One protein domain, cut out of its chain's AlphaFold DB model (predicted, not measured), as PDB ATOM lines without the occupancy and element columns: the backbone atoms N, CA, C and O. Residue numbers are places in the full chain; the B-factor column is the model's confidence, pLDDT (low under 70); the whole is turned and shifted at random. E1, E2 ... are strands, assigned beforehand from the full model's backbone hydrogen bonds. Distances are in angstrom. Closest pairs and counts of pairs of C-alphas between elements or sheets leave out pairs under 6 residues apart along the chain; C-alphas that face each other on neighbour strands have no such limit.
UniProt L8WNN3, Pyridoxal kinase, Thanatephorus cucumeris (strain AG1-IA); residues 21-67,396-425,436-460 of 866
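Overview. This is residues 21 to 67, 396 to 425 and 436 to 460 of the 866 residues of the protein "Pyridoxal kinase" of Thanatephorus cucumeris (strain AG1-IA) (UniProt L8WNN3). Two strongly twisted sheets, E1 E7 E4 E3 and E2 E5 E6, lie partly face to face as a small sandwich, with E2 passing beside E3 at one side. At the other side the long link of residues 29 to 53 wraps round from E1 past E6 to E2. The printed part has 102 residues, no named helix and seven named strands, E1 to E7 in order; the four-strand sheet is antiparallel, the three-strand sheet mixed, and the class is all strand. The whole is compact, radius of gyration of the C-alphas 14.3 A, with an elongated outline of 48 by 31 by 29 A.

Arrangement. E1, residues 21 to 28, is an edge strand antiparallel to E7, residues 452 to 459, with N 25 and O 455 at 2.9 A. E7 is antiparallel to E4, residues 413 to 420, with N 416 and O 456 at 2.9 A. E4 forms a hairpin with edge strand E3, residues 396 to 403, with N 401 and O 415 at 2.8 A. E2, residues 54 to 66, is parallel to E5, residues 436 to 440, with N 56 and O 437 at 2.7 A. E5 forms a hairpin with E6, residues 443 to 450, with N 438 and O 445 at 2.8 A. Between the sheets, the closest C-alphas of E2 and E3, Val 58 and Ala 400, are 6.8 A apart. E6 and E7 meet only through their link; E1 and E6 are apart.

Along the chain. E1 begins at C-alpha 21 (165.181, 164.079, 163.551). E2 is 27.4 A long and bends by 80 degrees at residue 61. E3 spans 22.5 A, E4 22.9 A and E7 22.1 A, ending at C-alpha 459 (170.987, 164.888, 160.675).

Size, cuts and confidence. The farthest C-alphas, Ala 409 and Ser 425, are 50.3 A apart. Cuts leave gaps of 21.6 A between C-alphas 67 and 396 and 21.8 A between C-alphas 425 and 436. The link E1 to E2 is long. Mean pLDDT of the printed part is 80.5; residues 22, 39 to 42, 424 to 425 and 448 to 460 are under 70.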
ATOM      1  N   ILE A  21     165.941 164.961 164.447       75.19
ATOM      2  CA  ILE A  21     165.181 164.079 163.551       75.19
ATOM      3  C   ILE A  21     164.174 164.937 162.779       75.19
ATOM      4  O   ILE A  21     163.413 165.680 163.399       75.19
ATOM      5  N   TYR A  22     164.165 164.841 161.445       69.19
ATOM      6  CA  TYR A  22     163.331 165.688 160.567       69.19
ATOM      7  C   TYR A  22     162.431 164.906 159.593       69.19
ATOM      8  O   TYR A  22     161.384 165.404 159.180       69.19
ATOM      9  N   ASP A  23     162.824 163.691 159.196       74.62
ATOM     10  CA  ASP A  23     162.070 162.900 158.214       74.62
ATOM     11  C   ASP A  23     161.652 161.561 158.825       74.62
ATOM     12  O   ASP A  23     162.429 160.602 158.826       74.62
ATOM     13  N   ILE A  24     160.445 161.544 159.403       81.12
ATOM     14  CA  ILE A  24     159.843 160.386 160.067       81.12
ATOM     15  C   ILE A  24     158.675 159.868 159.227       81.12
ATOM     16  O   ILE A  24     157.708 160.592 158.984       81.12
ATOM     17  N   TRP A  25     158.751 158.605 158.818       82.00
ATOM     18  CA  TRP A  25     157.731 157.913 158.024       82.00
ATOM     19  C   TRP A  25     157.142 156.763 158.815       82.00
ATOM     20  O   TRP A  25     157.889 156.004 159.420       82.00
ATOM     21  N   GLN A  26     155.819 156.611 158.806       85.69
ATOM     22  CA  GLN A  26     155.130 155.627 159.640       85.69
ATOM     23  C   GLN A  26     154.215 154.701 158.849       85.69
ATOM     24  O   GLN A  26     153.500 155.141 157.948       85.69
ATOM     25  N   THR A  27     154.186 153.441 159.279       85.25
ATOM     26  CA  THR A  27     153.172 152.452 158.904       85.25
ATOM     27  C   THR A  27     152.588 151.844 160.179       85.25
ATOM     28  O   THR A  27     153.320 151.243 160.967       85.25
ATOM     29  N   THR A  28     151.291 152.025 160.424       86.44
ATOM     30  CA  THR A  28     150.603 151.585 161.653       86.44
ATOM     31  C   THR A  28     149.767 150.336 161.406       86.44
ATOM     32  O   THR A  28     149.200 150.190 160.331       86.44
ATOM     33  N   TRP A  29     149.648 149.464 162.415       84.38
ATOM     34  CA  TRP A  29     148.910 148.187 162.362       84.38
ATOM     35  C   TRP A  29     147.403 148.320 162.059       84.38
ATOM     36  O   TRP A  29     146.785 147.398 161.528       84.38
ATOM     37  N   ASP A  30     146.812 149.473 162.356       85.50
ATOM     38  CA  ASP A  30     145.415 149.804 162.065       85.50
ATOM     39  C   ASP A  30     145.229 150.405 160.660       85.50
ATOM     40  O   ASP A  30     144.116 150.765 160.282       85.50
ATOM     41  N   ARG A  31     146.322 150.528 159.888       87.06
ATOM     42  CA  ARG A  31     146.381 151.135 158.550       87.06
ATOM     43  C   ARG A  31     145.998 152.619 158.508       87.06
ATOM     44  O   ARG A  31     145.820 153.161 157.421       87.06
ATOM     45  N   SER A  32     145.904 153.300 159.656       87.50
ATOM     46  CA  SER A  32     145.631 154.745 159.710       87.50
ATOM     47  C   SER A  32     146.768 155.584 159.119       87.50
ATOM     48  O   SER A  32     146.538 156.688 158.625       87.50
ATOM     49  N   LYS A  33     147.994 155.049 159.138       85.69
ATOM     50  CA  LYS A  33     149.173 155.596 158.466       85.69
ATOM     51  C   LYS A  33     149.813 154.493 157.636       85.69
ATOM     52  O   LYS A  33     150.148 153.434 158.164       85.69
ATOM     53  N   LEU A  34     149.999 154.746 156.349       86.50
ATOM     54  CA  LEU A  34     150.567 153.808 155.385       86.50
ATOM     55  C   LEU A  34     151.686 154.526 154.636       86.50
ATOM     56  O   LEU A  34     151.414 155.315 153.734       86.50
ATOM     57  N   LEU A  35     152.936 154.307 155.069       82.88
ATOM     58  CA  LEU A  35     154.108 155.063 154.613       82.88
ATOM     59  C   LEU A  35     153.831 156.578 154.611       82.88
ATOM     60  O   LEU A  35     154.000 157.268 153.610       82.88
ATOM     61  N   THR A  36     153.352 157.097 155.739       82.12
ATOM     62  CA  THR A  36     152.953 158.502 155.874       82.12
ATOM     63  C   THR A  36     154.029 159.286 156.614       82.12
ATOM     64  O   THR A  36     154.442 158.884 157.705       82.12
ATOM     65  N   ARG A  37     154.470 160.413 156.045       80.00
ATOM     66  CA  ARG A  37     155.368 161.354 156.726       80.00
ATOM     67  C   ARG A  37     154.624 162.047 157.864       80.00
ATOM     68  O   ARG A  37     153.520 162.544 157.659       80.00
ATOM     69  N   THR A  38     155.205 162.097 159.056       70.62
ATOM     70  CA  THR A  38     154.600 162.833 160.174       70.62
ATOM     71  C   THR A  38     154.851 164.329 160.053       70.62
ATOM     72  O   THR A  38     155.963 164.733 159.730       70.62
ATOM     73  N   SER A  39     153.853 165.138 160.409       56.28
ATOM     74  CA  SER A  39     153.962 166.594 160.578       56.28
ATOM     75  C   SER A  39     154.548 167.011 161.936       56.28
ATOM     76  O   SER A  39     154.492 168.187 162.288       56.28
ATOM     77  N   ASP A  40     155.056 166.057 162.726       55.59
ATOM     78  CA  ASP A  40     155.613 166.336 164.050       55.59
ATOM     79  C   ASP A  40     156.789 167.326 163.954       55.59
ATOM     80  O   ASP A  40     157.597 167.235 163.022       55.59
ATOM     81  N   PRO A  41     156.919 168.258 164.916       53.53
ATOM     82  CA  PRO A  41     158.044 169.182 164.955       53.53
ATOM     83  C   PRO A  41     159.374 168.422 165.045       53.53
ATOM     84  O   PRO A  41     159.440 167.323 165.599       53.53
ATOM     85  N   LEU A  42     160.440 169.048 164.531       62.44
ATOM     86  CA  LEU A  42     161.829 168.596 164.658       62.44
ATOM     87  C   LEU A  42     162.096 168.010 166.053       62.44
ATOM     88  O   LEU A  42     162.027 168.719 167.062       62.44
ATOM     89  N   VAL A  43     162.421 166.716 166.116       71.62
ATOM     90  CA  VAL A  43     162.723 166.055 167.389       71.62
ATOM     91  C   VAL A  43     164.180 166.340 167.729       71.62
ATOM     92  O   VAL A  43     165.099 165.767 167.139       71.62
ATOM     93  N   ASN A  44     164.392 167.263 168.664       78.31
ATOM     94  CA  ASN A  44     165.724 167.673 169.093       78.31
ATOM     95  C   ASN A  44     166.362 166.619 170.007       78.31
ATOM     96  O   ASN A  44     165.706 166.043 170.882       78.31
ATOM     97  N   PHE A  45     167.662 166.401 169.834       80.94
ATOM     98  CA  PHE A  45     168.470 165.669 170.798       80.94
ATOM     99  C   PHE A  45     168.873 166.587 171.952       80.94
ATOM    100  O   PHE A  45     169.171 167.769 171.778       80.94
ATOM    101  N   VAL A  46     168.903 166.012 173.145       81.31
ATOM    102  CA  VAL A  46     169.256 166.642 174.412       81.31
ATOM    103  C   VAL A  46     170.406 165.888 175.075       81.31
ATOM    104  O   VAL A  46     170.775 164.779 174.675       81.31
ATOM    105  N   THR A  47     170.994 166.481 176.112       83.94
ATOM    106  CA  THR A  47     171.985 165.800 176.954       83.94
ATOM    107  C   THR A  47     171.406 164.505 177.524       83.94
ATOM    108  O   THR A  47     170.225 164.450 177.876       83.94
ATOM    109  N   LYS A  48     172.240 163.463 177.627       82.62
ATOM    110  CA  LYS A  48     171.816 162.160 178.152       82.62
ATOM    111  C   LYS A  48     171.179 162.278 179.535       82.62
ATOM    112  O   LYS A  48     171.699 162.954 180.420       82.62
ATOM    113  N   GLY A  49     170.065 161.581 179.699       82.62
ATOM    114  CA  GLY A  49     169.260 161.517 180.910       82.62
ATOM    115  C   GLY A  49     168.772 160.091 181.140       82.62
ATOM    116  O   GLY A  49     169.413 159.134 180.715       82.62
ATOM    117  N   ALA A  50     167.631 159.935 181.809       85.25
ATOM    118  CA  ALA A  50     167.026 158.618 181.982       85.25
ATOM    119  C   ALA A  50     166.618 158.023 180.623       85.25
ATOM    120  O   ALA A  50     166.048 158.725 179.782       85.25
ATOM    121  N   ILE A  51     166.902 156.735 180.433       87.94
ATOM    122  CA  ILE A  51     166.416 155.970 179.285       87.94
ATOM    123  C   ILE A  51     164.942 155.590 179.488       87.94
ATOM    124  O   ILE A  51     164.464 155.487 180.619       87.94
ATOM    125  N   GLY A  52     164.223 155.409 178.384       85.19
ATOM    126  CA  GLY A  52     162.873 154.848 178.361       85.19
ATOM    127  C   GLY A  52     162.864 153.331 178.575       85.19
ATOM    128  O   GLY A  52     163.807 152.751 179.110       85.19
ATOM    129  N   ASP A  53     161.801 152.675 178.117       89.56
ATOM    130  CA  ASP A  53     161.639 151.221 178.221       89.56
ATOM    131  C   ASP A  53     162.634 150.456 177.333       89.56
ATOM    132  O   ASP A  53     163.031 149.335 177.658       89.56
ATOM    133  N   ALA A  54     163.059 151.077 176.231       90.38
ATOM    134  CA  ALA A  54     164.112 150.594 175.345       90.38
ATOM    135  C   ALA A  54     165.099 151.722 175.005       90.38
ATOM    136  O   ALA A  54     164.753 152.903 175.058       90.38
ATOM    137  N   ASN A  55     166.328 151.360 174.639       92.12
ATOM    138  CA  ASN A  55     167.392 152.296 174.288       92.12
ATOM    139  C   ASN A  55     168.092 151.876 172.989       92.12
ATOM    140  O   ASN A  55     168.800 150.873 172.974       92.12
ATOM    141  N   ILE A  56     167.895 152.635 171.916       92.94
ATOM    142  CA  ILE A  56     168.523 152.462 170.607       92.94
ATOM    143  C   ILE A  56     169.787 153.321 170.574       92.94
ATOM    144  O   ILE A  56     169.700 154.543 170.579       92.94
ATOM    145  N   VAL A  57     170.961 152.703 170.490       93.00
ATOM    146  CA  VAL A  57     172.244 153.413 170.411       93.00
ATOM    147  C   VAL A  57     172.820 153.256 169.011       93.00
ATOM    148  O   VAL A  57     173.195 152.152 168.617       93.00
ATOM    149  N   VAL A  58     172.895 154.357 168.262       93.62
ATOM    150  CA  VAL A  58     173.492 154.404 166.920       93.62
ATOM    151  C   VAL A  58     174.989 154.692 167.035       93.62
ATOM    152  O   VAL A  58     175.403 155.659 167.677       93.62
ATOM    153  N   ASN A  59     175.805 153.860 166.389       91.69
ATOM    154  CA  ASN A  59     177.260 153.955 166.370       91.69
ATOM    155  C   ASN A  59     177.776 154.029 164.927       91.69
ATOM    156  O   ASN A  59     177.929 153.014 164.247       91.69
ATOM    157  N   ASP A  60     178.102 155.240 164.485       91.31
ATOM    158  CA  ASP A  60     178.686 155.503 163.170       91.31
ATOM    159  C   ASP A  60     180.201 155.254 163.093       91.31
ATOM    160  O   ASP A  60     180.783 155.365 162.015       91.31
ATOM    161  N   GLY A  61     180.843 154.884 164.207       90.62
ATOM    162  CA  GLY A  61     182.226 154.404 164.233       90.62
ATOM    163  C   GLY A  61     182.378 152.952 163.771       90.62
ATOM    164  O   GLY A  61     183.466 152.551 163.362       90.62
ATOM    165  N   THR A  62     181.295 152.168 163.794       93.12
ATOM    166  CA  THR A  62     181.260 150.807 163.245       93.12
ATOM    167  C   THR A  62     180.523 150.826 161.915       93.12
ATOM    168  O   THR A  62     179.339 151.154 161.861       93.12
ATOM    169  N   VAL A  63     181.217 150.456 160.842       94.12
ATOM    170  CA  VAL A  63     180.695 150.484 159.474       94.12
ATOM    171  C   VAL A  63     180.714 149.072 158.895       94.12
ATOM    172  O   VAL A  63     181.715 148.370 159.019       94.12
ATOM    173  N   TYR A  64     179.617 148.674 158.251       94.69
ATOM    174  CA  TYR A  64     179.446 147.356 157.639       94.69
ATOM    175  C   TYR A  64     179.356 147.467 156.106       94.69
ATOM    176  O   TYR A  64     179.987 148.328 155.479       94.69
ATOM    177  N   GLN A  65     178.587 146.581 155.472       94.38
ATOM    178  CA  GLN A  65     178.433 146.543 154.030       94.38
ATOM    179  C   GLN A  65     177.720 147.790 153.483       94.38
ATOM    180  O   GLN A  65     176.777 148.333 154.063       94.38
ATOM    181  N   GLN A  66     178.175 148.231 152.312       94.31
ATOM    182  CA  GLN A  66     177.437 149.160 151.459       94.31
ATOM    183  C   GLN A  66     176.147 148.479 150.986       94.31
ATOM    184  O   GLN A  66     176.212 147.330 150.544       94.31
ATOM    185  N   MET A  67     175.003 149.162 151.057       95.38
ATOM    186  CA  MET A  67     173.757 148.615 150.520       95.38
ATOM    187  C   MET A  67     173.722 148.767 149.006       95.38
ATOM    188  O   MET A  67     174.303 149.697 148.452       95.38
ATOM    189  N   LEU A 396     162.072 145.696 169.968       89.88
ATOM    190  CA  LEU A 396     162.491 146.540 168.853       89.88
ATOM    191  C   LEU A 396     163.470 145.790 167.956       89.88
ATOM    192  O   LEU A 396     164.430 145.172 168.419       89.88
ATOM    193  N   ARG A 397     163.243 145.877 166.647       90.94
ATOM    194  CA  ARG A 397     164.218 145.489 165.621       90.94
ATOM    195  C   ARG A 397     164.645 146.739 164.890       90.94
ATOM    196  O   ARG A 397     163.794 147.522 164.473       90.94
ATOM    197  N   VAL A 398     165.955 146.949 164.786       92.94
ATOM    198  CA  VAL A 398     166.503 148.213 164.293       92.94
ATOM    199  C   VAL A 398     167.659 147.978 163.337       92.94
ATOM    200  O   VAL A 398     168.589 147.236 163.648       92.94
ATOM    201  N   ASN A 399     167.640 148.680 162.209       93.81
ATOM    202  CA  ASN A 399     168.828 148.914 161.396       93.81
ATOM    203  C   ASN A 399     169.172 150.397 161.375       93.81
ATOM    204  O   ASN A 399     168.288 151.244 161.479       93.81
ATOM    205  N   ALA A 400     170.457 150.693 161.199       94.81
ATOM    206  CA  ALA A 400     170.963 152.044 161.044       94.81
ATOM    207  C   ALA A 400     171.841 152.147 159.796       94.81
ATOM    208  O   ALA A 400     172.611 151.237 159.472       94.81
ATOM    209  N   PHE A 401     171.740 153.282 159.116       95.00
ATOM    210  CA  PHE A 401     172.440 153.566 157.875       95.00
ATOM    211  C   PHE A 401     173.054 154.962 157.903       95.00
ATOM    212  O   PHE A 401     172.513 155.885 158.514       95.00
ATOM    213  N   VAL A 402     174.164 155.115 157.188       93.38
ATOM    214  CA  VAL A 402     174.745 156.400 156.812       93.38
ATOM    215  C   VAL A 402     174.722 156.535 155.294       93.38
ATOM    216  O   VAL A 402     175.215 155.672 154.573       93.38
ATOM    217  N   THR A 403     174.178 157.632 154.792       90.19
ATOM    218  CA  THR A 403     174.222 157.995 153.376       90.19
ATOM    219  C   THR A 403     175.171 159.172 153.231       90.19
ATOM    220  O   THR A 403     174.894 160.274 153.717       90.19
ATOM    221  N   LYS A 404     176.320 158.923 152.594       88.94
ATOM    222  CA  LYS A 404     177.302 159.969 152.291       88.94
ATOM    223  C   LYS A 404     176.781 160.905 151.194       88.94
ATOM    224  O   LYS A 404     175.767 160.627 150.553       88.94
ATOM    225  N   ARG A 405     177.473 162.023 150.995       84.00
ATOM    226  CA  ARG A 405     177.088 163.085 150.060       84.00
ATOM    227  C   ARG A 405     177.963 163.099 148.812       84.00
ATOM    228  O   ARG A 405     179.078 162.576 148.842       84.00
ATOM    229  N   SER A 406     177.445 163.664 147.720       82.00
ATOM    230  CA  SER A 406     178.216 163.855 146.479       82.00
ATOM    231  C   SER A 406     179.411 164.778 146.717       82.00
ATOM    232  O   SER A 406     180.512 164.500 146.244       82.00
ATOM    233  N   ASN A 407     179.207 165.844 147.493       77.44
ATOM    234  CA  ASN A 407     180.276 166.681 148.013       77.44
ATOM    235  C   ASN A 407     180.657 166.191 149.414       77.44
ATOM    236  O   ASN A 407     179.835 166.199 150.323       77.44
ATOM    237  N   SER A 408     181.913 165.792 149.614       74.88
ATOM    238  CA  SER A 408     182.390 165.311 150.916       74.88
ATOM    239  C   SER A 408     182.375 166.372 152.024       74.88
ATOM    240  O   SER A 408     182.564 166.014 153.184       74.88
ATOM    241  N   ALA A 409     182.196 167.652 151.680       73.00
ATOM    242  CA  ALA A 409     182.005 168.732 152.645       73.00
ATOM    243  C   ALA A 409     180.579 168.772 153.231       73.00
ATOM    244  O   ALA A 409     180.391 169.303 154.325       73.00
ATOM    245  N   ASP A 410     179.588 168.200 152.538       72.75
ATOM    246  CA  ASP A 410     178.198 168.192 152.995       72.75
ATOM    247  C   ASP A 410     177.970 167.129 154.076       72.75
ATOM    248  O   ASP A 410     178.596 166.063 154.100       72.75
ATOM    249  N   TRP A 411     177.004 167.373 154.963       73.50
ATOM    250  CA  TRP A 411     176.716 166.440 156.048       73.50
ATOM    251  C   TRP A 411     176.075 165.146 155.551       73.50
ATOM    252  O   TRP A 411     175.061 165.144 154.837       73.50
ATOM    253  N   ASN A 412     176.631 164.033 156.026       84.50
ATOM    254  CA  ASN A 412     176.040 162.714 155.860       84.50
ATOM    255  C   ASN A 412     174.626 162.682 156.454       84.50
ATOM    256  O   ASN A 412     174.355 163.256 157.511       84.50
ATOM    257  N   ARG A 413     173.738 161.940 155.795       86.00
ATOM    258  CA  ARG A 413     172.429 161.599 156.350       86.00
ATOM    259  C   ARG A 413     172.561 160.328 157.177       86.00
ATOM    260  O   ARG A 413     173.149 159.362 156.699       86.00
ATOM    261  N   TYR A 414     171.972 160.303 158.365       90.12
ATOM    262  CA  TYR A 414     171.847 159.089 159.165       90.12
ATOM    263  C   TYR A 414     170.377 158.685 159.222       90.12
ATOM    264  O   TYR A 414     169.498 159.530 159.360       90.12
ATOM    265  N   SER A 415     170.090 157.400 159.092       91.00
ATOM    266  CA  SER A 415     168.715 156.902 159.092       91.00
ATOM    267  C   SER A 415     168.631 155.641 159.931       91.00
ATOM    268  O   SER A 415     169.523 154.800 159.863       91.00
ATOM    269  N   ILE A 416     167.559 155.502 160.702       91.69
ATOM    270  CA  ILE A 416     167.208 154.254 161.376       91.69
ATOM    271  C   ILE A 416     165.858 153.758 160.874       91.69
ATOM    272  O   ILE A 416     164.967 154.551 160.572       91.69
ATOM    273  N   VAL A 417     165.717 152.442 160.800       92.06
ATOM    274  CA  VAL A 417     164.466 151.751 160.477       92.06
ATOM    275  C   VAL A 417     164.114 150.912 161.690       92.06
ATOM    276  O   VAL A 417     164.944 150.111 162.119       92.06
ATOM    277  N   VAL A 418     162.929 151.125 162.260       91.12
ATOM    278  CA  VAL A 418     162.517 150.575 163.555       91.12
ATOM    279  C   VAL A 418     161.194 149.836 163.410       91.12
ATOM    280  O   VAL A 418     160.164 150.439 163.116       91.12
ATOM    281  N   LEU A 419     161.211 148.536 163.681       90.75
ATOM    282  CA  LEU A 419     160.014 147.715 163.833       90.75
ATOM    283  C   LEU A 419     159.717 147.505 165.323       90.75
ATOM    284  O   LEU A 419     160.595 147.066 166.069       90.75
ATOM    285  N   ASN A 420     158.471 147.765 165.729       88.69
ATOM    286  CA  ASN A 420     157.951 147.433 167.055       88.69
ATOM    287  C   ASN A 420     157.189 146.093 167.024       88.69
ATOM    288  O   ASN A 420     156.154 145.977 166.372       88.69
ATOM    289  N   TRP A 421     157.716 145.104 167.744       85.94
ATOM    290  CA  TRP A 421     157.183 143.753 167.948       85.94
ATOM    291  C   TRP A 421     156.327 143.602 169.214       85.94
ATOM    292  O   TRP A 421     155.808 142.513 169.465       85.94
ATOM    293  N   ASN A 422     156.231 144.634 170.055       86.12
ATOM    294  CA  ASN A 422     155.500 144.557 171.315       86.12
ATOM    295  C   ASN A 422     153.996 144.466 171.049       86.12
ATOM    296  O   ASN A 422     153.372 145.498 170.858       86.12
ATOM    297  N   ASP A 423     153.403 143.276 171.101       79.31
ATOM    298  CA  ASP A 423     151.965 143.065 170.902       79.31
ATOM    299  C   ASP A 423     151.342 142.356 172.118       79.31
ATOM    300  O   ASP A 423     152.019 141.627 172.844       79.31
ATOM    301  N   ASN A 424     150.032 142.536 172.338       65.81
ATOM    302  CA  ASN A 424     149.282 141.768 173.338       65.81
ATOM    303  C   ASN A 424     148.473 140.617 172.703       65.81
ATOM    304  O   ASN A 424     148.112 140.663 171.530       65.81
ATOM    305  N   SER A 425     148.175 139.575 173.489       55.31
ATOM    306  CA  SER A 425     147.518 138.338 173.033       55.31
ATOM    307  C   SER A 425     145.991 138.436 172.881       55.31
ATOM    308  O   SER A 425     145.320 137.404 172.836       55.31
ATOM    309  N   ALA A 436     160.920 154.470 173.523       86.38
ATOM    310  CA  ALA A 436     162.315 154.279 173.151       86.38
ATOM    311  C   ALA A 436     163.138 155.561 173.348       86.38
ATOM    312  O   ALA A 436     162.709 156.665 173.023       86.38
ATOM    313  N   THR A 437     164.346 155.421 173.881       89.88
ATOM    314  CA  THR A 437     165.396 156.446 173.803       89.88
ATOM    315  C   THR A 437     166.255 156.169 172.581       89.88
ATOM    316  O   THR A 437     166.586 155.016 172.329       89.88
ATOM    317  N   ILE A 438     166.591 157.200 171.810       90.38
ATOM    318  CA  ILE A 438     167.520 157.119 170.681       90.38
ATOM    319  C   ILE A 438     168.764 157.912 171.061       90.38
ATOM    320  O   ILE A 438     168.692 159.123 171.251       90.38
ATOM    321  N   GLU A 439     169.905 157.242 171.157       89.75
ATOM    322  CA  GLU A 439     171.206 157.843 171.412       89.75
ATOM    323  C   GLU A 439     172.041 157.909 170.135       89.75
ATOM    324  O   GLU A 439     172.199 156.916 169.420       89.75
ATOM    325  N   PHE A 440     172.650 159.067 169.888       88.25
ATOM    326  CA  PHE A 440     173.606 159.247 168.803       88.25
ATOM    327  C   PHE A 440     174.705 160.226 169.220       88.25
ATOM    328  O   PHE A 440     174.434 161.292 169.771       88.25
ATOM    329  N   ARG A 441     175.976 159.845 169.023       85.50
ATOM    330  CA  ARG A 441     177.162 160.688 169.300       85.50
ATOM    331  C   ARG A 441     177.129 161.425 170.654       85.50
ATOM    332  O   ARG A 441     177.518 162.585 170.760       85.50
ATOM    333  N   GLY A 442     176.687 160.739 171.707       81.50
ATOM    334  CA  GLY A 442     176.735 161.263 173.075       81.50
ATOM    335  C   GLY A 442     175.538 162.114 173.509       81.50
ATOM    336  O   GLY A 442     175.503 162.511 174.670       81.50
ATOM    337  N   VAL A 443     174.550 162.341 172.643       82.81
ATOM    338  CA  VAL A 443     173.262 162.971 172.980       82.81
ATOM    339  C   VAL A 443     172.121 161.974 172.782       82.81
ATOM    340  O   VAL A 443     172.318 160.924 172.168       82.81
ATOM    341  N   GLN A 444     170.943 162.271 173.326       84.56
ATOM    342  CA  GLN A 444     169.778 161.397 173.225       84.56
ATOM    343  C   GLN A 444     168.505 162.161 172.889       84.56
ATOM    344  O   GLN A 444     168.360 163.323 173.246       84.56
ATOM    345  N   THR A 445     167.537 161.488 172.292       85.25
ATOM    346  CA  THR A 445     166.157 161.960 172.249       85.25
ATOM    347  C   THR A 445     165.205 160.848 172.662       85.25
ATOM    348  O   THR A 445     165.588 159.679 172.718       85.25
ATOM    349  N   MET A 446     163.979 161.212 173.016       80.50
ATOM    350  CA  MET A 446     162.980 160.269 173.497       80.50
ATOM    351  C   MET A 446     161.826 160.215 172.508       80.50
ATOM    352  O   MET A 446     161.123 161.200 172.294       80.50
ATOM    353  N   GLU A 447     161.629 159.044 171.918       73.12
ATOM    354  CA  GLU A 447     160.485 158.762 171.072       73.12
ATOM    355  C   GLU A 447     159.354 158.250 171.970       73.12
ATOM    356  O   GLU A 447     159.433 157.183 172.590       73.12
ATOM    357  N   ASN A 448     158.302 159.059 172.098       62.59
ATOM    358  CA  ASN A 448     157.139 158.723 172.911       62.59
ATOM    359  C   ASN A 448     156.369 157.564 172.267       62.59
ATOM    360  O   ASN A 448     155.483 157.797 171.453       62.59
ATOM    361  N   GLY A 449     156.717 156.331 172.639       56.34
ATOM    362  CA  GLY A 449     155.823 155.174 172.621       56.34
ATOM    363  C   GLY A 449     155.000 155.007 171.347       56.34
ATOM    364  O   GLY A 449     153.800 155.262 171.371       56.34
ATOM    365  N   ARG A 450     155.605 154.568 170.240       59.25
ATOM    366  CA  ARG A 450     154.867 154.346 168.986       59.25
ATOM    367  C   ARG A 450     154.509 152.866 168.809       59.25
ATOM    368  O   ARG A 450     155.374 152.001 168.878       59.25
ATOM    369  N   SER A 451     153.233 152.576 168.550       54.34
ATOM    370  CA  SER A 451     152.692 151.240 168.219       54.34
ATOM    371  C   SER A 451     152.932 150.832 166.754       54.34
ATOM    372  O   SER A 451     152.101 150.150 166.158       54.34
ATOM    373  N   CYS A 452     153.980 151.338 166.100       58.97
ATOM    374  CA  CYS A 452     154.080 151.277 164.643       58.97
ATOM    375  C   CYS A 452     155.506 151.100 164.122       58.97
ATOM    376  O   CYS A 452     156.477 151.278 164.852       58.97
ATOM    377  N   LEU A 453     155.593 150.744 162.840       58.47
ATOM    378  CA  LEU A 453     156.820 150.720 162.055       58.47
ATOM    379  C   LEU A 453     157.197 152.157 161.682       58.47
ATOM    380  O   LEU A 453     156.342 152.903 161.186       58.47
ATOM    381  N   SER A 454     158.459 152.536 161.887       63.38
ATOM    382  CA  SER A 454     158.954 153.859 161.511       63.38
ATOM    383  C   SER A 454     160.319 153.841 160.829       63.38
ATOM    384  O   SER A 454     161.195 153.037 161.143       63.38
ATOM    385  N   THR A 455     160.509 154.779 159.905       54.91
ATOM    386  CA  THR A 455     161.831 155.172 159.409       54.91
ATOM    387  C   THR A 455     162.099 156.590 159.866       54.91
ATOM    388  O   THR A 455     161.368 157.503 159.486       54.91
ATOM    389  N   ASN A 456     163.147 156.768 160.667       63.66
ATOM    390  CA  ASN A 456     163.521 158.043 161.263       63.66
ATOM    391  C   ASN A 456     164.859 158.501 160.670       63.66
ATOM    392  O   ASN A 456     165.870 157.805 160.776       63.66
ATOM    393  N   THR A 457     164.887 159.684 160.061       55.19
ATOM    394  CA  THR A 457     166.119 160.285 159.531       55.19
ATOM    395  C   THR A 457     166.651 161.357 160.469       55.19
ATOM    396  O   THR A 457     165.965 162.343 160.749       55.19
ATOM    397  N   VAL A 458     167.900 161.177 160.895       53.81
ATOM    398  CA  VAL A 458     168.662 162.072 161.766       53.81
ATOM    399  C   VAL A 458     169.731 162.802 160.953       53.81
ATOM    400  O   VAL A 458     170.496 162.184 160.208       53.81
ATOM    401  N   TYR A 459     169.835 164.117 161.140       50.94
ATOM    402  CA  TYR A 459     170.987 164.888 160.675       50.94
ATOM    403  C   TYR A 459     171.865 165.243 161.872       50.94
ATOM    404  O   TYR A 459     171.389 165.760 162.885       50.94
ATOM    405  N   ALA A 460     173.158 164.953 161.758       43.97
ATOM    406  CA  ALA A 460     174.146 165.377 162.736       43.97
ATOM    407  C   ALA A 460     175.291 166.089 162.034       43.97
ATOM    408  O   ALA A 460     175.842 165.591 161.051       43.97
TER     409      ALA A 460